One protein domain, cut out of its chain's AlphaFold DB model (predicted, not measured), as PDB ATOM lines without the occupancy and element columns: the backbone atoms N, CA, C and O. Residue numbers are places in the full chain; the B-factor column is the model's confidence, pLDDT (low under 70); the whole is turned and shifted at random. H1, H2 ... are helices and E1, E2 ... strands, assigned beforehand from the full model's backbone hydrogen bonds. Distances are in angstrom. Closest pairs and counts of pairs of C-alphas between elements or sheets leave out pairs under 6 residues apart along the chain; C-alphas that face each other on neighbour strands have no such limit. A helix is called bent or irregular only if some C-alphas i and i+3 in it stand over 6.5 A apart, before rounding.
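AT A GLANCE: This is residues 2 to 157 of the 160 residues of an uncharacterized protein of Brevundimonas sp. KM4 (UniProt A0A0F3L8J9). A small antiparallel hairpin of two strands, E1 and E2, lies in the middle, and H2 and the short helix H3 both pack on E1. The long helix H5 passes by this core as a hub, touching H3; H4 folds back along its first part and H6 along its last part, and H1 makes a corner with H2 at the far end of the domain. The 156 printed residues hold six named helices and two named strands, in the order H1 H2 E1 E2 H3 H4 H5 H6, and the class is mostly helix. The whole is compact, with a radius of gyration of the C-alphas of 16.4 A and spans of 56 by 39 by 30 A.

IN THESE COORDINATES: Strand E1 is residues 63 to 67, 13.1 A long, and strand E2 is residues 79 to 83, 13.0 A long. H3, residues 84 to 90, spans 9.9 A, and H4, residues 95 to 104, spans 14.0 A. H5, residues 107 to 134, is the longest helix at 41.4 A, and it is irregular: C-alphas 108 and 111 are 7.2 A apart. H6, residues 140 to 155, spans 22.2 A and ends at C-alpha 155, (18.270, 53.193, -3.358). H1, residues 2 to 11, spans 14.7 A and begins at C-alpha 2, (22.602, 56.567, -33.261). H2, residues 13 to 28, spans 22.6 A.

HOW THE PARTS SIT: E1 and E2 form a hairpin, antiparallel at 140 degrees, with N 64 and O 82 at 2.8 A and N 82 and O 64 at 2.9 A, within hydrogen-bond range. The closest C-alphas of H2 and E1, those of Val 17 and Ser 64, are 6.2 A apart. Those of E1 and H3, Ser 64 and Asp 84, are 5.1 A apart. H5, with residues 112 to 116 alone, touches H3 about perpendicular at 75 degrees, closest at the C-alphas of Lys 90 and Val 116, 6.4 A. H4 and H5 form a helical hairpin, opposite ways at a shallow tilt of 22 degrees, with the C-alphas of Ala 102 and Arg 110 closest at 4.4 A. H5 and H6 form another at 28 degrees, with the C-alphas of Ala 133 and Ala 140 closest at 4.3 A. H1 and H2 touch only at the corner, with the C-alphas of Gly 9 and Ala 16 closest at 4.8 A. H5 is apart from H1 and H2. Every O i to N i+4 pair is within hydrogen-bond range in H1, H2, H3, H4 and H6, and 22 of 24 are in H5.

THE WHOLE: The C-alphas farthest apart, those of Asn 3 and Gly 138, are 56.1 A apart. The printed part has no cut. The links from H2 to E1, 34 residues, and from E1 to E2, 11 residues, are long, and residues 32 to 33 pair in parallel with residues 74 to 75. The mean pLDDT of the printed part is 94.8, and residue 2 alone is under 70.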
ATOM      1  N   ARG A   2      21.708  57.099 -34.325       67.00
ATOM      2  CA  ARG A   2      22.602  56.567 -33.261       67.00
ATOM      3  C   ARG A   2      23.342  57.651 -32.452       67.00
ATOM      4  O   ARG A   2      23.419  57.530 -31.234       67.00
ATOM      5  N   ASN A   3      23.806  58.721 -33.102       75.25
ATOM      6  CA  ASN A   3      24.502  59.828 -32.425       75.25
ATOM      7  C   ASN A   3      23.575  60.639 -31.505       75.25
ATOM      8  O   ASN A   3      23.975  60.986 -30.400       75.25
ATOM      9  N   TYR A   4      22.314  60.845 -31.905       79.69
ATOM     10  CA  TYR A   4      21.306  61.513 -31.074       79.69
ATOM     11  C   TYR A   4      21.036  60.739 -29.774       79.69
ATOM     12  O   TYR A   4      21.091  61.314 -28.690       79.69
ATOM     13  N   LEU A   5      20.824  59.418 -29.864       80.31
ATOM     14  CA  LEU A   5      20.584  58.575 -28.684       80.31
ATOM     15  C   LEU A   5      21.808  58.513 -27.759       80.31
ATOM     16  O   LEU A   5      21.650  58.477 -26.541       80.31
ATOM     17  N   ARG A   6      23.023  58.516 -28.328       79.12
ATOM     18  CA  ARG A   6      24.272  58.576 -27.554       79.12
ATOM     19  C   ARG A   6      24.408  59.897 -26.801       79.12
ATOM     20  O   ARG A   6      24.702  59.857 -25.613       79.12
ATOM     21  N   ARG A   7      24.164  61.035 -27.464       83.94
ATOM     22  CA  ARG A   7      24.223  62.364 -26.837       83.94
ATOM     23  C   ARG A   7      23.202  62.483 -25.707       83.94
ATOM     24  O   ARG A   7      23.587  62.726 -24.568       83.94
ATOM     25  N   ARG A   8      21.934  62.165 -25.994       86.00
ATOM     26  CA  ARG A   8      20.858  62.182 -24.994       86.00
ATOM     27  C   ARG A   8      21.175  61.298 -23.791       86.00
ATOM     28  O   ARG A   8      20.878  61.669 -22.669       86.00
ATOM     29  N   GLY A   9      21.779  60.131 -24.010       83.38
ATOM     30  CA  GLY A   9      22.123  59.227 -22.917       83.38
ATOM     31  C   GLY A   9      23.249  59.716 -22.002       83.38
ATOM     32  O   GLY A   9      23.345  59.218 -20.886       83.38
ATOM     33  N   ARG A  10      24.081  60.668 -22.448       84.94
ATOM     34  CA  ARG A  10      25.066  61.340 -21.584       84.94
ATOM     35  C   ARG A  10      24.429  62.464 -20.777       84.94
ATOM     36  O   ARG A  10      24.744  62.610 -19.608       84.94
ATOM     37  N   GLU A  11      23.529  63.216 -21.404       89.50
ATOM     38  CA  GLU A  11      22.786  64.314 -20.771       89.50
ATOM     39  C   GLU A  11      21.718  63.804 -19.785       89.50
ATOM     40  O   GLU A  11      21.402  64.482 -18.817       89.50
ATOM     41  N   GLN A  12      21.152  62.618 -20.039       93.19
ATOM     42  CA  GLN A  12      20.081  61.993 -19.252       93.19
ATOM     43  C   GLN A  12      20.400  60.502 -19.022       93.19
ATOM     44  O   GLN A  12      19.846  59.620 -19.703       93.19
ATOM     45  N   PRO A  13      21.326  60.182 -18.105       94.44
ATOM     46  CA  PRO A  13      21.757  58.809 -17.860       94.44
ATOM     47  C   PRO A  13      20.631  57.911 -17.323       94.44
ATOM     48  O   PRO A  13      20.549  56.742 -17.712       94.44
ATOM     49  N   GLU A  14      19.706  58.445 -16.524       96.44
ATOM     50  CA  GLU A  14      18.514  57.754 -16.010       96.44
ATOM     51  C   GLU A  14      17.632  57.296 -17.170       96.44
ATOM     52  O   GLU A  14      17.194  56.141 -17.229       96.44
ATOM     53  N   TRP A  15      17.436  58.177 -18.159       96.00
ATOM     54  CA  TRP A  15      16.688  57.852 -19.368       96.00
ATOM     55  C   TRP A  15      17.372  56.728 -20.139       96.00
ATOM     56  O   TRP A  15      16.703  55.789 -20.572       96.00
ATOM     57  N   ALA A  16      18.700  56.771 -20.274       94.50
ATOM     58  CA  ALA A  16      19.447  55.735 -20.976       94.50
ATOM     59  C   ALA A  16      19.341  54.374 -20.276       94.50
ATOM     60  O   ALA A  16      19.119  53.353 -20.937       94.50
ATOM     61  N   VAL A  17      19.472  54.350 -18.947       96.44
ATOM     62  CA  VAL A  17      19.315  53.151 -18.112       96.44
ATOM     63  C   VAL A  17      17.903  52.583 -18.260       96.44
ATOM     64  O   VAL A  17      17.745  51.407 -18.612       96.44
ATOM     65  N   ARG A  18      16.877  53.424 -18.094       97.38
ATOM     66  CA  ARG A  18      15.467  53.047 -18.237       97.38
ATOM     67  C   ARG A  18      15.145  52.525 -19.630       97.38
ATOM     68  O   ARG A  18      14.496  51.494 -19.774       97.38
ATOM     69  N   HIS A  19      15.608  53.212 -20.667       95.31
ATOM     70  CA  HIS A  19      15.370  52.832 -22.052       95.31
ATOM     71  C   HIS A  19      15.996  51.463 -22.367       95.31
ATOM     72  O   HIS A  19      15.367  50.624 -23.013       95.31
ATOM     73  N   ARG A  20      17.225  51.193 -21.893       94.94
ATOM     74  CA  ARG A  20      17.839  49.856 -22.014       94.94
ATOM     75  C   ARG A  20      17.015  48.795 -21.280       94.94
ATOM     76  O   ARG A  20      16.832  47.702 -21.812       94.94
ATOM     77  N   ALA A  21      16.500  49.107 -20.092       96.88
ATOM     78  CA  ALA A  21      15.637  48.203 -19.342       96.88
ATOM     79  C   ALA A  21      14.313  47.913 -20.061       96.88
ATOM     80  O   ALA A  21      13.948  46.746 -20.163       96.88
ATOM     81  N   LYS A  22      13.668  48.928 -20.648       97.94
ATOM     82  CA  LYS A  22      12.441  48.767 -21.442       97.94
ATOM     83  C   LYS A  22      12.645  47.790 -22.599       97.94
ATOM     84  O   LYS A  22      11.903  46.824 -22.722       97.94
ATOM     85  N   LYS A  23      13.729  47.953 -23.367       96.88
ATOM     86  CA  LYS A  23      14.084  47.016 -24.448       96.88
ATOM     87  C   LYS A  23      14.311  45.584 -23.954       96.88
ATOM     88  O   LYS A  23      13.953  44.628 -24.636       96.88
ATOM     89  N   ARG A  24      14.921  45.413 -22.772       96.25
ATOM     90  CA  ARG A  24      15.061  44.085 -22.146       96.25
ATOM     91  C   ARG A  24      13.703  43.515 -21.736       96.25
ATOM     92  O   ARG A  24      13.492  42.326 -21.933       96.25
ATOM     93  N   ALA A  25      12.810  44.340 -21.193       97.44
ATOM     94  CA  ALA A  25      11.471  43.926 -20.784       97.44
ATOM     95  C   ALA A  25      10.637  43.436 -21.974       97.44
ATOM     96  O   ALA A  25      10.062  42.357 -21.906       97.44
ATOM     97  N   GLU A  26      10.670  44.173 -23.089       97.88
ATOM     98  CA  GLU A  26      10.022  43.798 -24.353       97.88
ATOM     99  C   GLU A  26      10.555  42.458 -24.877       97.88
ATOM    100  O   GLU A  26       9.780  41.555 -25.186       97.88
ATOM    101  N   LYS A  27      11.886  42.283 -24.904       97.31
ATOM    102  CA  LYS A  27      12.517  41.027 -25.344       97.31
ATOM    103  C   LYS A  27      12.138  39.835 -24.458       97.31
ATOM    104  O   LYS A  27      11.961  38.735 -24.970       97.31
ATOM    105  N   LEU A  28      12.062  40.046 -23.147       95.44
ATOM    106  CA  LEU A  28      11.730  39.008 -22.167       95.44
ATOM    107  C   LEU A  28      10.219  38.827 -21.968       95.44
ATOM    108  O   LEU A  28       9.829  37.913 -21.249       95.44
ATOM    109  N   ARG A  29       9.382  39.673 -22.585       97.31
ATOM    110  CA  ARG A  29       7.919  39.701 -22.417       97.31
ATOM    111  C   ARG A  29       7.485  39.797 -20.948       97.31
ATOM    112  O   ARG A  29       6.601  39.075 -20.504       97.31
ATOM    113  N   ILE A  30       8.111  40.700 -20.195       96.62
ATOM    114  CA  ILE A  30       7.791  40.960 -18.782       96.62
ATOM    115  C   ILE A  30       7.216  42.362 -18.587       96.62
ATOM    116  O   ILE A  30       7.475  43.266 -19.383       96.62
ATOM    117  N   ALA A  31       6.477  42.549 -17.490       97.06
ATOM    118  CA  ALA A  31       5.882  43.832 -17.140       97.06
ATOM    119  C   ALA A  31       6.933  44.952 -17.038       97.06
ATOM    120  O   ALA A  31       8.047  44.757 -16.532       97.06
ATOM    121  N   PHE A  32       6.551  46.136 -17.506       98.19
ATOM    122  CA  PHE A  32       7.343  47.350 -17.417       98.19
ATOM    123  C   PHE A  32       6.427  48.504 -17.014       98.19
ATOM    124  O   PHE A  32       5.706  49.045 -17.848       98.19
ATOM    125  N   ASP A  33       6.484  48.872 -15.740       97.62
ATOM    126  CA  ASP A  33       5.767  50.004 -15.156       97.62
ATOM    127  C   ASP A  33       6.695  50.744 -14.188       97.62
ATOM    128  O   ASP A  33       6.544  50.748 -12.967       97.62
ATOM    129  N   LEU A  34       7.776  51.280 -14.754       97.31
ATOM    130  CA  LEU A  34       8.749  52.069 -14.016       97.31
ATOM    131  C   LEU A  34       8.765  53.490 -14.585       97.31
ATOM    132  O   LEU A  34       9.132  53.657 -15.759       97.31
ATOM    133  N   PRO A  35       8.387  54.524 -13.817       97.25
ATOM    134  CA  PRO A  35       8.517  55.913 -14.244       97.25
ATOM    135  C   PRO A  35       9.995  56.327 -14.294       97.25
ATOM    136  O   PRO A  35      10.860  55.685 -13.698       97.25
ATOM    137  N   LEU A  36      10.316  57.388 -15.038       96.94
ATOM    138  CA  LEU A  36      11.705  57.853 -15.169       96.94
ATOM    139  C   LEU A  36      12.283  58.317 -13.826       96.94
ATOM    140  O   LEU A  36      13.435  58.029 -13.531       96.94
ATOM    141  N   GLN A  37      11.455  58.957 -13.007       95.69
ATOM    142  CA  GLN A  37      11.798  59.514 -11.702       95.69
ATOM    143  C   GLN A  37      12.157  58.437 -10.669       95.69
ATOM    144  O   GLN A  37      12.866  58.723  -9.712       95.69
ATOM    145  N   ALA A  38      11.707  57.194 -10.870       95.56
ATOM    146  CA  ALA A  38      12.076  56.069 -10.014       95.56
ATOM    147  C   ALA A  38      13.469  55.495 -10.345       95.56
ATOM    148  O   ALA A  38      13.960  54.618  -9.638       95.56
ATOM    149  N   VAL A  39      14.115  55.946 -11.428       97.31
ATOM    150  CA  VAL A  39      15.467  55.506 -11.795       97.31
ATOM    151  C   VAL A  39      16.486  56.425 -11.140       97.31
ATOM    152  O   VAL A  39      16.910  57.414 -11.725       97.31
ATOM    153  N   ILE A  40      16.893  56.068  -9.926       96.69
ATOM    154  CA  ILE A  40      17.938  56.773  -9.181       96.69
ATOM    155  C   ILE A  40      19.285  56.108  -9.455       96.69
ATOM    156  O   ILE A  40      19.437  54.905  -9.240       96.69
ATOM    157  N   ILE A  41      20.260  56.878  -9.945       96.75
ATOM    158  CA  ILE A  41      21.633  56.410 -10.172       96.75
ATOM    159  C   ILE A  41      22.494  56.853  -8.981       96.75
ATOM    160  O   ILE A  41      22.818  58.036  -8.888       96.75
ATOM    161  N   PRO A  42      22.890  55.942  -8.074       96.31
ATOM    162  CA  PRO A  42      23.743  56.305  -6.951       96.31
ATOM    163  C   PRO A  42      25.179  56.580  -7.417       96.31
ATOM    164  O   PRO A  42      25.641  56.034  -8.419       96.31
ATOM    165  N   THR A  43      25.931  57.389  -6.668       95.94
ATOM    166  CA  THR A  43      27.350  57.655  -6.975       95.94
ATOM    167  C   THR A  43      28.199  56.384  -6.883       95.94
ATOM    168  O   THR A  43      29.107  56.174  -7.691       95.94
ATOM    169  N   PHE A  44      27.876  55.512  -5.926       96.69
ATOM    170  CA  PHE A  44      28.531  54.227  -5.706       96.69
ATOM    171  C   PHE A  44      27.536  53.083  -5.875       96.69
ATOM    172  O   PHE A  44      26.383  53.159  -5.453       96.69
ATOM    173  N   CYS A  45      27.994  51.993  -6.485       97.31
ATOM    174  CA  CYS A  45      27.206  50.789  -6.655       97.31
ATOM    175  C   CYS A  45      26.783  50.254  -5.279       97.31
ATOM    176  O   CYS A  45      27.652  49.905  -4.481       97.31
ATOM    177  N   PRO A  46      25.478  50.069  -5.031       97.19
ATOM    178  CA  PRO A  46      24.974  49.666  -3.724       97.19
ATOM    179  C   PRO A  46      25.251  48.188  -3.389       97.19
ATOM    180  O   PRO A  46      24.860  47.739  -2.312       97.19
ATOM    181  N   VAL A  47      25.892  47.455  -4.310       97.75
ATOM    182  CA  VAL A  47      26.294  46.044  -4.183       97.75
ATOM    183  C   VAL A  47      27.807  45.934  -4.012       97.75
ATOM    184  O   VAL A  47      28.286  45.480  -2.986       97.75
ATOM    185  N   LEU A  48      28.583  46.363  -5.013       97.25
ATOM    186  CA  LEU A  48      30.036  46.149  -5.026       97.25
ATOM    187  C   LEU A  48      30.841  47.284  -4.385       97.25
ATOM    188  O   LEU A  48      32.043  47.110  -4.185       97.25
ATOM    189  N   ASP A  49      30.193  48.404  -4.050       95.75
ATOM    190  CA  ASP A  49      30.823  49.607  -3.492       95.75
ATOM    191  C   ASP A  49      31.925  50.197  -4.400       95.75
ATOM    192  O   ASP A  49      33.004  50.604  -3.977       95.75
ATOM    193  N   VAL A  50      31.645  50.216  -5.706       95.62
ATOM    194  CA  VAL A  50      32.491  50.828  -6.744       95.62
ATOM    195  C   VAL A  50      31.809  52.067  -7.308       95.62
ATOM    196  O   VAL A  50      30.586  52.075  -7.453       95.62
ATOM    197  N   ARG A  51      32.572  53.109  -7.652       96.38
ATOM    198  CA  ARG A  51      32.014  54.326  -8.260       96.38
ATOM    199  C   ARG A  51      31.358  53.983  -9.597       96.38
ATOM    200  O   ARG A  51      31.999  53.372 -10.448       96.38
ATOM    201  N   LEU A  52      30.096  54.369  -9.784       96.69
ATOM    202  CA  LEU A  52      29.424  54.180 -11.068       96.69
ATOM    203  C   LEU A  52      29.948  55.196 -12.083       96.69
ATOM    204  O   LEU A  52      30.108  56.378 -11.775       96.69
ATOM    205  N   VAL A  53      30.211  54.730 -13.305       94.44
ATOM    206  CA  VAL A  53      30.780  55.558 -14.375       94.44
ATOM    207  C   VAL A  53      29.842  55.583 -15.574       94.44
ATOM    208  O   VAL A  53      29.513  54.552 -16.166       94.44
ATOM    209  N   ILE A  54      29.430  56.791 -15.957       91.50
ATOM    210  CA  ILE A  54      28.702  57.047 -17.201       91.50
ATOM    211  C   ILE A  54      29.753  57.329 -18.274       91.50
ATOM    212  O   ILE A  54      30.301  58.424 -18.348       91.50
ATOM    213  N   GLY A  55      30.075  56.310 -19.067       82.94
ATOM    214  CA  GLY A  55      31.145  56.371 -20.060       82.94
ATOM    215  C   GLY A  55      30.702  55.975 -21.463       82.94
ATOM    216  O   GLY A  55      29.529  55.702 -21.736       82.94
ATOM    217  N   GLU A  56      31.675  55.937 -22.369       78.06
ATOM    218  CA  GLU A  56      31.489  55.372 -23.699       78.06
ATOM    219  C   GLU A  56      31.613  53.846 -23.655       78.06
ATOM    220  O   GLU A  56      32.582  53.299 -23.141       78.06
ATOM    221  N   GLY A  57      30.627  53.145 -24.217       82.69
ATOM    222  CA  GLY A  57      30.610  51.682 -24.216       82.69
ATOM    223  C   GLY A  57      30.079  51.074 -22.916       82.69
ATOM    224  O   GLY A  57      29.468  51.747 -22.088       82.69
ATOM    225  N   ARG A  58      30.227  49.751 -22.791       88.38
ATOM    226  CA  ARG A  58      29.767  48.980 -21.631       88.38
ATOM    227  C   ARG A  58      30.974  48.625 -20.772       88.38
ATOM    228  O   ARG A  58      31.765  47.775 -21.170       88.38
ATOM    229  N   LEU A  59      31.077  49.251 -19.606       94.88
ATOM    230  CA  LEU A  59      32.109  48.980 -18.607       94.88
ATOM    231  C   LEU A  59      31.520  48.192 -17.426       94.88
ATOM    232  O   LEU A  59      30.306  48.249 -17.202       94.88
ATOM    233  N   PRO A  60      32.343  47.465 -16.649       97.06
ATOM    234  CA  PRO A  60      31.896  46.804 -15.422       97.06
ATOM    235  C   PRO A  60      31.211  47.755 -14.424       97.06
ATOM    236  O   PRO A  60      30.253  47.352 -13.766       97.06
ATOM    237  N   GLU A  61      31.643  49.014 -14.366       97.19
ATOM    238  CA  GLU A  61      31.149  50.083 -13.489       97.19
ATOM    239  C   GLU A  61      29.967  50.856 -14.093       97.19
ATOM    240  O   GLU A  61      29.428  51.768 -13.465       97.19
ATOM    241  N   SER A  62      29.543  50.524 -15.318       96.75
ATOM    242  CA  SER A  62      28.416  51.204 -15.954       96.75
ATOM    243  C   SER A  62      27.109  50.955 -15.190       96.75
ATOM    244  O   SER A  62      26.851  49.818 -14.787       96.75
ATOM    245  N   PRO A  63      26.235  51.968 -15.046       97.19
ATOM    246  CA  PRO A  63      24.947  51.801 -14.385       97.19
ATOM    247  C   PRO A  63      24.020  50.868 -15.183       97.19
ATOM    248  O   PRO A  63      23.783  51.039 -16.391       97.19
ATOM    249  N   SER A  64      23.462  49.888 -14.481       97.44
ATOM    250  CA  SER A  64      22.573  48.845 -14.987       97.44
ATOM    251  C   SER A  64      21.367  48.725 -14.060       97.44
ATOM    252  O   SER A  64      21.520  48.657 -12.845       97.44
ATOM    253  N   LEU A  65      20.158  48.706 -14.624       97.88
ATOM    254  CA  LEU A  65      18.942  48.518 -13.834       97.88
ATOM    255  C   LEU A  65      18.778  47.030 -13.498       97.88
ATOM    256  O   LEU A  65      18.605  46.218 -14.415       97.88
ATOM    257  N   ASP A  66      18.850  46.682 -12.222       97.88
ATOM    258  CA  ASP A  66      18.585  45.348 -11.688       97.88
ATOM    259  C   ASP A  66      17.110  45.201 -11.319       97.88
ATOM    260  O   ASP A  66      16.464  46.165 -10.906       97.88
ATOM    261  N   ARG A  67      16.592  43.981 -11.481       96.75
ATOM    262  CA  ARG A  67      15.299  43.570 -10.930       96.75
ATOM    263  C   ARG A  67      15.599  42.827  -9.642       96.75
ATOM    264  O   ARG A  67      16.146  41.728  -9.725       96.75
ATOM    265  N   ILE A  68      15.246  43.406  -8.496       95.44
ATOM    266  CA  ILE A  68      15.540  42.845  -7.170       95.44
ATOM    267  C   ILE A  68      15.066  41.391  -7.131       95.44
ATOM    268  O   ILE A  68      15.885  40.472  -7.075       95.44
ATOM    269  N   ASN A  69      13.759  41.186  -7.316       93.38
ATOM    270  CA  ASN A  69      13.179  39.878  -7.566       93.38
ATOM    271  C   ASN A  69      13.129  39.617  -9.089       93.38
ATOM    272  O   ASN A  69      12.391  40.311  -9.806       93.38
ATOM    273  N   PRO A  70      13.872  38.617  -9.608       93.44
ATOM    274  CA  PRO A  70      13.937  38.326 -11.041       93.44
ATOM    275  C   PRO A  70      12.628  37.764 -11.622       93.44
ATOM    276  O   PRO A  70      12.454  37.807 -12.843       93.44
ATOM    277  N   ASN A  71      11.702  37.290 -10.779       93.38
ATOM    278  CA  ASN A  71      10.384  36.792 -11.190       93.38
ATOM    279  C   ASN A  71       9.366  37.922 -11.414       93.38
ATOM    280  O   ASN A  71       8.304  37.699 -11.988       93.38
ATOM    281  N   LYS A  72       9.684  39.148 -10.985       94.25
ATOM    282  CA  LYS A  72       8.863  40.343 -11.209       94.25
ATOM    283  C   LYS A  72       9.359  41.143 -12.425       94.25
ATOM    284  O   LYS A  72      10.459  40.942 -12.955       94.25
ATOM    285  N   GLY A  73       8.515  42.064 -12.886       96.56
ATOM    286  CA  GLY A  73       8.838  43.011 -13.954       96.56
ATOM    287  C   GLY A  73       9.726  44.171 -13.497       96.56
ATOM    288  O   GLY A  73      10.162  44.243 -12.345       96.56
ATOM    289  N   TYR A  74       9.970  45.109 -14.409       98.06
ATOM    290  CA  TYR A  74      10.551  46.405 -14.063       98.06
ATOM    291  C   TYR A  74       9.442  47.322 -13.551       98.06
ATOM    292  O   TYR A  74       8.809  48.021 -14.338       98.06
ATOM    293  N   VAL A  75       9.185  47.272 -12.247       96.94
ATOM    294  CA  VAL A  75       8.136  48.044 -11.570       96.94
ATOM    295  C   VAL A  75       8.708  48.788 -10.369       96.94
ATOM    296  O   VAL A  75       9.785  48.428  -9.870       96.94
ATOM    297  N   VAL A  76       8.007  49.827  -9.912       94.38
ATOM    298  CA  VAL A  76       8.356  50.558  -8.683       94.38
ATOM    299  C   VAL A  76       8.486  49.578  -7.510       94.38
ATOM    300  O   VAL A  76       7.723  48.622  -7.396       94.38
ATOM    301  N   GLY A  77       9.514  49.763  -6.680       92.31
ATOM    302  CA  GLY A  77       9.812  48.878  -5.547       92.31
ATOM    303  C   GLY A  77      10.466  47.535  -5.906       92.31
ATOM    304  O   GLY A  77      10.823  46.785  -5.006       92.31
ATOM    305  N   ASN A  78      10.667  47.214  -7.193       96.44
ATOM    306  CA  ASN A  78      11.404  46.013  -7.626       96.44
ATOM    307  C   ASN A  78      12.675  46.332  -8.436       96.44
ATOM    308  O   ASN A  78      13.259  45.437  -9.047       96.44
ATOM    309  N   CYS A  79      13.102  47.593  -8.494       97.31
ATOM    310  CA  CYS A  79      14.232  48.007  -9.325       97.31
ATOM    311  C   CYS A  79      15.269  48.803  -8.535       97.31
ATOM    312  O   CYS A  79      14.910  49.702  -7.783       97.31
ATOM    313  N   ARG A  80      16.556  48.543  -8.794       97.56
ATOM    314  CA  ARG A  80      17.686  49.366  -8.323       97.56
ATOM    315  C   ARG A  80      18.680  49.591  -9.452       97.56
ATOM    316  O   ARG A  80      18.830  48.737 -10.325       97.56
ATOM    317  N   VAL A  81      19.395  50.714  -9.438       98.12
ATOM    318  CA  VAL A  81      20.564  50.884 -10.312       98.12
ATOM    319  C   VAL A  81      21.801  50.356  -9.595       98.12
ATOM    320  O   VAL A  81      22.189  50.849  -8.539       98.12
ATOM    321  N   ILE A  82      22.438  49.356 -10.197       98.25
ATOM    322  CA  ILE A  82      23.684  48.749  -9.722       98.25
ATOM    323  C   ILE A  82      24.722  48.741 -10.851       98.25
ATOM    324  O   ILE A  82      24.422  49.110 -11.986       98.25
ATOM    325  N   SER A  83      25.961  48.344 -10.566       98.12
ATOM    326  CA  SER A  83      26.984  48.228 -11.610       98.12
ATOM    327  C   SER A  83      26.669  47.068 -12.556       98.12
ATOM    328  O   SER A  83      26.068  46.062 -12.171       98.12
ATOM    329  N   ASP A  84      27.096  47.167 -13.811       97.75
ATOM    330  CA  ASP A  84      26.915  46.098 -14.789       97.75
ATOM    331  C   ASP A  84      27.611  44.795 -14.368       97.75
ATOM    332  O   ASP A  84      27.110  43.705 -14.647       97.75
ATOM    333  N   LYS A  85      28.747  44.883 -13.664       98.31
ATOM    334  CA  LYS A  85      29.401  43.730 -13.032       98.31
ATOM    335  C   LYS A  85      28.485  43.073 -12.000       98.31
ATOM    336  O   LYS A  85      28.232  41.876 -12.113       98.31
ATOM    337  N   ALA A  86      27.943  43.845 -11.056       98.31
ATOM    338  CA  ALA A  86      27.041  43.329 -10.026       98.31
ATOM    339  C   ALA A  86      25.802  42.664 -10.640       98.31
ATOM    340  O   ALA A  86      25.458  41.539 -10.283       98.31
ATOM    341  N   ASN A  87      25.182  43.314 -11.629       98.06
ATOM    342  CA  ASN A  87      23.993  42.789 -12.297       98.06
ATOM    343  C   ASN A  87      24.272  41.490 -13.073       98.06
ATOM    344  O   ASN A  87      23.423  40.605 -13.131       98.06
ATOM    345  N   ARG A  88      25.473  41.338 -13.652       97.38
ATOM    346  CA  ARG A  88      25.895  40.083 -14.298       97.38
ATOM    347  C   ARG A  88      26.154  38.962 -13.295       97.38
ATOM    348  O   ARG A  88      25.799  37.824 -13.584       97.38
ATOM    349  N   LEU A  89      26.763  39.274 -12.151       97.94
ATOM    350  CA  LEU A  89      27.001  38.293 -11.090       97.94
ATOM    351  C   LEU A  89      25.685  37.808 -10.476       97.94
ATOM    352  O   LEU A  89      25.515  36.603 -10.305       97.94
ATOM    353  N   LYS A  90      24.748  38.728 -10.212       97.56
ATOM    354  CA  LYS A  90      23.407  38.401  -9.715       97.56
ATOM    355  C   LYS A  90      22.606  37.591 -10.733       97.56
ATOM    356  O   LYS A  90      22.090  36.527 -10.405       97.56
ATOM    357  N   SER A  91      22.548  38.058 -11.985       95.50
ATOM    358  CA  SER A  91      21.778  37.410 -13.053       95.50
ATOM    359  C   SER A  91      20.332  37.114 -12.595       95.50
ATOM    360  O   SER A  91      19.718  37.930 -11.905       95.50
ATOM    361  N   ASN A  92      19.786  35.956 -12.968       93.50
ATOM    362  CA  ASN A  92      18.525  35.418 -12.454       93.50
ATOM    363  C   ASN A  92      18.752  34.365 -11.348       93.50
ATOM    364  O   ASN A  92      17.924  33.470 -11.198       93.50
ATOM    365  N   LEU A  93      19.887  34.401 -10.640       94.31
ATOM    366  CA  LEU A  93      20.150  33.449  -9.557       94.31
ATOM    367  C   LEU A  93      19.265  33.760  -8.348       94.31
ATOM    368  O   LEU A  93      19.031  34.929  -8.030       94.31
ATOM    369  N   ASP A  94      18.809  32.708  -7.675       92.19
ATOM    370  CA  ASP A  94      18.205  32.818  -6.353       92.19
ATOM    371  C   ASP A  94      19.282  32.939  -5.262       92.19
ATOM    372  O   ASP A  94      20.489  32.799  -5.499       92.19
ATOM    373  N   LEU A  95      18.837  33.218  -4.039       93.38
ATOM    374  CA  LEU A  95      19.720  33.415  -2.899       93.38
ATOM    375  C   LEU A  95      20.564  32.170  -2.575       93.38
ATOM    376  O   LEU A  95      21.732  32.294  -2.200       93.38
ATOM    377  N   ILE A  96      20.005  30.970  -2.753       95.62
ATOM    378  CA  ILE A  96      20.701  29.701  -2.495       95.62
ATOM    379  C   ILE A  96      21.867  29.542  -3.472       95.62
ATOM    380  O   ILE A  96      23.004  29.293  -3.059       95.62
ATOM    381  N   ALA A  97      21.616  29.746  -4.764       96.75
ATOM    382  CA  ALA A  97      22.639  29.684  -5.793       96.75
ATOM    383  C   ALA A  97      23.702  30.773  -5.598       96.75
ATOM    384  O   ALA A  97      24.891  30.505  -5.790       96.75
ATOM    385  N   LEU A  98      23.321  31.979  -5.168       97.12
ATOM    386  CA  LEU A  98      24.271  33.046  -4.840       97.12
ATOM    387  C   LEU A  98      25.169  32.677  -3.652       97.12
ATOM    388  O   LEU A  98      26.389  32.823  -3.749       97.12
ATOM    389  N   LYS A  99      24.607  32.111  -2.575       97.69
ATOM    390  CA  LYS A  99      25.375  31.600  -1.424       97.69
ATOM    391  C   LYS A  99      26.334  30.482  -1.842       97.69
ATOM    392  O   LYS A  99      27.498  30.476  -1.435       97.69
ATOM    393  N   ALA A 100      25.902  29.586  -2.731       97.94
ATOM    394  CA  ALA A 100      26.772  28.560  -3.301       97.94
ATOM    395  C   ALA A 100      27.928  29.167  -4.118       97.94
ATOM    396  O   ALA A 100      29.071  28.728  -3.982       97.94
ATOM    397  N   ARG A 101      27.676  30.210  -4.920       97.75
ATOM    398  CA  ARG A 101      28.724  30.929  -5.669       97.75
ATOM    399  C   ARG A 101      29.704  31.656  -4.749       97.75
ATOM    400  O   ARG A 101      30.903  31.617  -5.017       97.75
ATOM    401  N   ALA A 102      29.225  32.250  -3.658       97.62
ATOM    402  CA  ALA A 102      30.072  32.893  -2.655       97.62
ATOM    403  C   ALA A 102      31.006  31.887  -1.959       97.62
ATOM    404  O   ALA A 102      32.175  32.184  -1.730       97.62
ATOM    405  N   LYS A 103      30.522  30.669  -1.685       97.56
ATOM    406  CA  LYS A 103      31.300  29.633  -0.987       97.56
ATOM    407  C   LYS A 103      32.225  28.834  -1.911       97.56
ATOM    408  O   LYS A 103      33.391  28.618  -1.588       97.56
ATOM    409  N   PHE A 104      31.715  28.401  -3.061       97.38
ATOM    410  CA  PHE A 104      32.367  27.407  -3.922       97.38
ATOM    411  C   PHE A 104      32.771  27.939  -5.301       97.38
ATOM    412  O   PHE A 104      33.441  27.235  -6.051       97.38
ATOM    413  N   GLY A 105      32.395  29.173  -5.652       95.06
ATOM    414  CA  GLY A 105      32.721  29.772  -6.947       95.06
ATOM    415  C   GLY A 105      34.220  30.051  -7.150       95.06
ATOM    416  O   GLY A 105      35.046  29.727  -6.291       95.06
ATOM    417  N   PRO A 106      34.598  30.679  -8.278       96.06
ATOM    418  CA  PRO A 106      35.982  31.068  -8.549       96.06
ATOM    419  C   PRO A 106      36.535  31.978  -7.447       96.06
ATOM    420  O   PRO A 106      35.877  32.953  -7.085       96.06
ATOM    421  N   ALA A 107      37.741  31.695  -6.941       95.12
ATOM    422  CA  ALA A 107      38.317  32.388  -5.781       95.12
ATOM    423  C   ALA A 107      38.295  33.922  -5.923       95.12
ATOM    424  O   ALA A 107      37.845  34.611  -5.012       95.12
ATOM    425  N   GLY A 108      38.660  34.445  -7.100       96.44
ATOM    426  CA  GLY A 108      38.659  35.887  -7.385       96.44
ATOM    427  C   GLY A 108      37.276  36.552  -7.449       96.44
ATOM    428  O   GLY A 108      37.202  37.772  -7.512       96.44
ATOM    429  N   LEU A 109      36.182  35.782  -7.436       96.69
ATOM    430  CA  LEU A 109      34.806  36.295  -7.458       96.69
ATOM    431  C   LEU A 109      34.023  35.990  -6.178       96.69
ATOM    432  O   LEU A 109      32.929  36.523  -6.014       96.69
ATOM    433  N   ARG A 110      34.544  35.160  -5.264       97.06
ATOM    434  CA  ARG A 110      33.829  34.779  -4.030       97.06
ATOM    435  C   ARG A 110      33.437  35.992  -3.189       97.06
ATOM    436  O   ARG A 110      32.292  36.075  -2.756       97.06
ATOM    437  N   GLY A 111      34.349  36.954  -3.033       98.00
ATOM    438  CA  GLY A 111      34.074  38.205  -2.319       98.00
ATOM    439  C   GLY A 111      32.997  39.058  -2.993       98.00
ATOM    440  O   GLY A 111      32.121  39.591  -2.318       98.00
ATOM    441  N   ASP A 112      32.996  39.132  -4.326       98.12
ATOM    442  CA  ASP A 112      31.945  39.844  -5.058       98.12
ATOM    443  C   ASP A 112      30.588  39.144  -4.911       98.12
ATOM    444  O   ASP A 112      29.571  39.806  -4.719       98.12
ATOM    445  N   TYR A 113      30.559  37.809  -4.963       98.44
ATOM    446  CA  TYR A 113      29.338  37.043  -4.725       98.44
ATOM    447  C   TYR A 113      28.819  37.201  -3.297       98.44
ATOM    448  O   TYR A 113      27.609  37.304  -3.130       98.44
ATOM    449  N   ALA A 114      29.693  37.278  -2.289       98.25
ATOM    450  CA  ALA A 114      29.286  37.561  -0.913       98.25
ATOM    451  C   ALA A 114      28.560  38.915  -0.817       98.25
ATOM    452  O   ALA A 114      27.448  38.980  -0.309       98.25
ATOM    453  N   LYS A 115      29.098  39.965  -1.450       98.06
ATOM    454  CA  LYS A 115      28.420  41.269  -1.520       98.06
ATOM    455  C   LYS A 115      27.077  41.222  -2.261       98.06
ATOM    456  O   LYS A 115      26.151  41.956  -1.925       98.06
ATOM    457  N   VAL A 116      26.962  40.387  -3.297       98.00
ATOM    458  CA  VAL A 116      25.683  40.172  -4.002       98.00
ATOM    459  C   VAL A 116      24.677  39.449  -3.102       98.00
ATOM    460  O   VAL A 116      23.501  39.798  -3.140       98.00
ATOM    461  N   VAL A 117      25.121  38.487  -2.288       98.19
ATOM    462  CA  VAL A 117      24.283  37.836  -1.270       98.19
ATOM    463  C   VAL A 117      23.770  38.870  -0.273       98.19
ATOM    464  O   VAL A 117      22.559  38.985  -0.133       98.19
ATOM    465  N   ASP A 118      24.649  39.691   0.309       97.50
ATOM    466  CA  ASP A 118      24.260  40.736   1.270       97.50
ATOM    467  C   ASP A 118      23.235  41.717   0.676       97.50
ATOM    468  O   ASP A 118      22.297  42.161   1.342       97.50
ATOM    469  N   TYR A 119      23.400  42.050  -0.609       97.12
ATOM    470  CA  TYR A 119      22.451  42.871  -1.353       97.12
ATOM    471  C   TYR A 119      21.075  42.209  -1.498       97.12
ATOM    472  O   TYR A 119      20.064  42.880  -1.309       97.12
ATOM    473  N   VAL A 120      21.013  40.923  -1.844       96.25
ATOM    474  CA  VAL A 120      19.727  40.225  -1.990       96.25
ATOM    475  C   VAL A 120      19.073  40.015  -0.625       96.25
ATOM    476  O   VAL A 120      17.903  40.351  -0.474       96.25
ATOM    477  N   ASP A 121      19.836  39.566   0.377       95.94
ATOM    478  CA  ASP A 121      19.356  39.339   1.746       95.94
ATOM    479  C   ASP A 121      18.718  40.618   2.334       95.94
ATOM    480  O   ASP A 121      17.621  40.571   2.896       95.94
ATOM    481  N   ARG A 122      19.341  41.798   2.163       95.81
ATOM    482  CA  ARG A 122      18.758  43.053   2.683       95.81
ATOM    483  C   ARG A 122      17.489  43.490   1.940       95.81
ATOM    484  O   ARG A 122      16.598  44.068   2.557       95.81
ATOM    485  N   GLU A 123      17.390  43.250   0.631       96.38
ATOM    486  CA  GLU A 123      16.185  43.602  -0.132       96.38
ATOM    487  C   GLU A 123      15.034  42.624   0.179       96.38
ATOM    488  O   GLU A 123      13.872  43.034   0.229       96.38
ATOM    489  N   GLU A 124      15.340  41.356   0.473       94.50
ATOM    490  CA  GLU A 124      14.368  40.403   1.022       94.50
ATOM    491  C   GLU A 124      13.871  40.837   2.406       94.50
ATOM    492  O   GLU A 124      12.668  40.780   2.665       94.50
ATOM    493  N   LEU A 125      14.756  41.341   3.272       96.25
ATOM    494  CA  LEU A 125      14.362  41.907   4.565       96.25
ATOM    495  C   LEU A 125      13.395  43.087   4.390       96.25
ATOM    496  O   LEU A 125      12.352  43.121   5.039       96.25
ATOM    497  N   LEU A 126      13.691  44.026   3.486       96.94
ATOM    498  CA  LEU A 126      12.783  45.136   3.175       96.94
ATOM    499  C   LEU A 126      11.415  44.631   2.690       96.94
ATOM    500  O   LEU A 126      10.378  45.135   3.126       96.94
ATOM    501  N   ALA A 127      11.392  43.610   1.830       95.19
ATOM    502  CA  ALA A 127      10.145  43.005   1.375       95.19
ATOM    503  C   ALA A 127       9.336  42.395   2.537       95.19
ATOM    504  O   ALA A 127       8.119  42.573   2.585       95.19
ATOM    505  N   GLN A 128       9.998  41.740   3.495       95.56
ATOM    506  CA  GLN A 128       9.351  41.202   4.697       95.56
ATOM    507  C   GLN A 128       8.797  42.308   5.603       95.56
ATOM    508  O   GLN A 128       7.688  42.171   6.120       95.56
ATOM    509  N   VAL A 129       9.529  43.415   5.784       96.81
ATOM    510  CA  VAL A 129       9.045  44.571   6.559       96.81
ATOM    511  C   VAL A 129       7.781  45.146   5.915       96.81
ATOM    512  O   VAL A 129       6.780  45.312   6.607       96.81
ATOM    513  N   ARG A 130       7.775  45.345   4.587       95.88
ATOM    514  CA  ARG A 130       6.583  45.802   3.846       95.88
ATOM    515  C   ARG A 130       5.416  44.823   3.957       95.88
ATOM    516  O   ARG A 130       4.277  45.243   4.130       95.88
ATOM    517  N   GLN A 131       5.681  43.518   3.892       95.19
ATOM    518  CA  GLN A 131       4.639  42.503   4.052       95.19
ATOM    519  C   GLN A 131       4.002  42.556   5.445       95.19
ATOM    520  O   GLN A 131       2.784  42.447   5.560       95.19
ATOM    521  N   LYS A 132       4.807  42.742   6.497       95.62
ATOM    522  CA  LYS A 132       4.301  42.889   7.866       95.62
ATOM    523  C   LYS A 132       3.515  44.185   8.055       95.62
ATOM    524  O   LYS A 132       2.461  44.135   8.673       95.62
ATOM    525  N   ALA A 133       3.983  45.304   7.500       95.62
ATOM    526  CA  ALA A 133       3.241  46.566   7.518       95.62
ATOM    527  C   ALA A 133       1.865  46.411   6.843       95.62
ATOM    528  O   ALA A 133       0.840  46.756   7.425       95.62
ATOM    529  N   ALA A 134       1.824  45.785   5.662       94.38
ATOM    530  CA  ALA A 134       0.591  45.548   4.912       94.38
ATOM    531  C   ALA A 134      -0.381  44.565   5.592       94.38
ATOM    532  O   ALA A 134      -1.585  44.638   5.355       94.38
ATOM    533  N   ALA A 135       0.114  43.650   6.432       94.50
ATOM    534  CA  ALA A 135      -0.725  42.739   7.213       94.50
ATOM    535  C   ALA A 135      -1.479  43.442   8.364       94.50
ATOM    536  O   ALA A 135      -2.381  42.845   8.954       94.50
ATOM    537  N   GLY A 136      -1.141  44.701   8.668       90.50
ATOM    538  CA  GLY A 136      -1.784  45.498   9.709       90.50
ATOM    539  C   GLY A 136      -1.292  45.178  11.127       90.50
ATOM    540  O   GLY A 136      -0.244  44.567  11.336       90.50
ATOM    541  N   GLY A 137      -2.055  45.626  12.125       91.81
ATOM    542  CA  GLY A 137      -1.726  45.491  13.548       91.81
ATOM    543  C   GLY A 137      -1.166  46.773  14.172       91.81
ATOM    544  O   GLY A 137      -0.948  47.772  13.493       91.81
ATOM    545  N   GLY A 138      -0.934  46.746  15.490       90.81
ATOM    546  CA  GLY A 138      -0.634  47.948  16.285       90.81
ATOM    547  C   GLY A 138       0.675  48.678  15.952       90.81
ATOM    548  O   GLY A 138       0.890  49.769  16.460       90.81
ATOM    549  N   VAL A 139       1.536  48.097  15.111       93.56
ATOM    550  CA  VAL A 139       2.830  48.676  14.694       93.56
ATOM    551  C   VAL A 139       2.937  48.882  13.178       93.56
ATOM    552  O   VAL A 139       4.024  49.161  12.675       93.56
ATOM    553  N   ALA A 140       1.843  48.715  12.427       94.62
ATOM    554  CA  ALA A 140       1.862  48.752  10.962       94.62
ATOM    555  C   ALA A 140       2.405  50.079  10.404       94.62
ATOM    556  O   ALA A 140       3.297  50.066   9.556       94.62
ATOM    557  N   ASP A 141       1.939  51.207  10.943       94.88
ATOM    558  CA  ASP A 141       2.368  52.542  10.510       94.88
ATOM    559  C   ASP A 141       3.862  52.778  10.750       94.88
ATOM    560  O   ASP A 141       4.549  53.403   9.940       94.88
ATOM    561  N   ASP A 142       4.394  52.262  11.859       96.88
ATOM    562  CA  ASP A 142       5.813  52.391  12.175       96.88
ATOM    563  C   ASP A 142       6.668  51.484  11.288       96.88
ATOM    564  O   ASP A 142       7.738  51.897  10.836       96.88
ATOM    565  N   LEU A 143       6.182  50.285  10.955       97.00
ATOM    566  CA  LEU A 143       6.841  49.412   9.985       97.00
ATOM    567  C   LEU A 143       6.859  50.021   8.579       97.00
ATOM    568  O   LEU A 143       7.870  49.880   7.892       97.00
ATOM    569  N   GLU A 144       5.808  50.733   8.162       96.62
ATOM    570  CA  GLU A 144       5.798  51.428   6.869       96.62
ATOM    571  C   GLU A 144       6.837  52.559   6.843       96.62
ATOM    572  O   GLU A 144       7.643  52.641   5.915       96.62
ATOM    573  N   LYS A 145       6.927  53.365   7.913       97.00
ATOM    574  CA  LYS A 145       7.980  54.393   8.048       97.00
ATOM    575  C   LYS A 145       9.382  53.782   7.976       97.00
ATOM    576  O   LYS A 145      10.267  54.338   7.321       97.00
ATOM    577  N   VAL A 146       9.595  52.640   8.636       97.25
ATOM    578  CA  VAL A 146      10.870  51.911   8.594       97.25
ATOM    579  C   VAL A 146      11.155  51.390   7.184       97.25
ATOM    580  O   VAL A 146      12.272  51.559   6.693       97.25
ATOM    581  N   ALA A 147      10.168  50.797   6.508       97.06
ATOM    582  CA  ALA A 147      10.313  50.304   5.141       97.06
ATOM    583  C   ALA A 147      10.679  51.426   4.163       97.06
ATOM    584  O   ALA A 147      11.570  51.255   3.333       97.06
ATOM    585  N   ASP A 148      10.041  52.586   4.283       96.06
ATOM    586  CA  ASP A 148      10.333  53.747   3.447       96.06
ATOM    587  C   ASP A 148      11.728  54.314   3.706       96.06
ATOM    588  O   ASP A 148      12.442  54.678   2.766       96.06
ATOM    589  N   TRP A 149      12.156  54.354   4.968       96.19
ATOM    590  CA  TRP A 149      13.520  54.748   5.308       96.19
ATOM    591  C   TRP A 149      14.553  53.778   4.716       96.19
ATOM    592  O   TRP A 149      15.521  54.217   4.087       96.19
ATOM    593  N   LEU A 150      14.323  52.467   4.854       96.00
ATOM    594  CA  LEU A 150      15.180  51.422   4.290       96.00
ATOM    595  C   LEU A 150      15.238  51.503   2.760       96.00
ATOM    596  O   LEU A 150      16.327  51.479   2.190       96.00
ATOM    597  N   ASP A 151      14.095  51.660   2.092       95.56
ATOM    598  CA  ASP A 151      14.010  51.759   0.633       95.56
ATOM    599  C   ASP A 151      14.813  52.953   0.100       95.56
ATOM    600  O   ASP A 151      15.626  52.809  -0.821       95.56
ATOM    601  N   ARG A 152      14.675  54.122   0.740       93.88
ATOM    602  CA  ARG A 152      15.475  55.315   0.421       93.88
ATOM    603  C   ARG A 152      16.964  55.059   0.648       93.88
ATOM    604  O   ARG A 152      17.787  55.380  -0.213       93.88
ATOM    605  N   ARG A 153      17.326  54.446   1.779       93.88
ATOM    606  CA  ARG A 153      18.721  54.140   2.127       93.88
ATOM    607  C   ARG A 153      19.362  53.148   1.156       93.88
ATOM    608  O   ARG A 153      20.541  53.309   0.834       93.88
ATOM    609  N   PHE A 154      18.628  52.135   0.705       94.88
ATOM    610  CA  PHE A 154      19.124  51.119  -0.227       94.88
ATOM    611  C   PHE A 154      19.209  51.652  -1.657       94.88
ATOM    612  O   PHE A 154      20.155  51.321  -2.376       94.88
ATOM    613  N   THR A 155      18.283  52.534  -2.045       92.94
ATOM    614  CA  THR A 155      18.270  53.193  -3.358       92.94
ATOM    615  C   THR A 155      19.460  54.127  -3.556       92.94
ATOM    616  O   THR A 155      20.102  54.088  -4.603       92.94
ATOM    617  N   ASN A 156      19.790  54.938  -2.548       90.69
ATOM    618  CA  ASN A 156      20.840  55.957  -2.662       90.69
ATOM    619  C   ASN A 156      22.271  55.397  -2.570       90.69
ATOM    620  O   ASN A 156      23.236  56.122  -2.806       90.69
ATOM    621  N   GLY A 157      22.423  54.103  -2.273       84.75
ATOM    622  CA  GLY A 157      23.727  53.464  -2.119       84.75
ATOM    623  C   GLY A 157      24.489  53.909  -0.865       84.75
ATOM    624  O   GLY A 157      23.919  54.536   0.030       84.75
TER     625      GLY A 157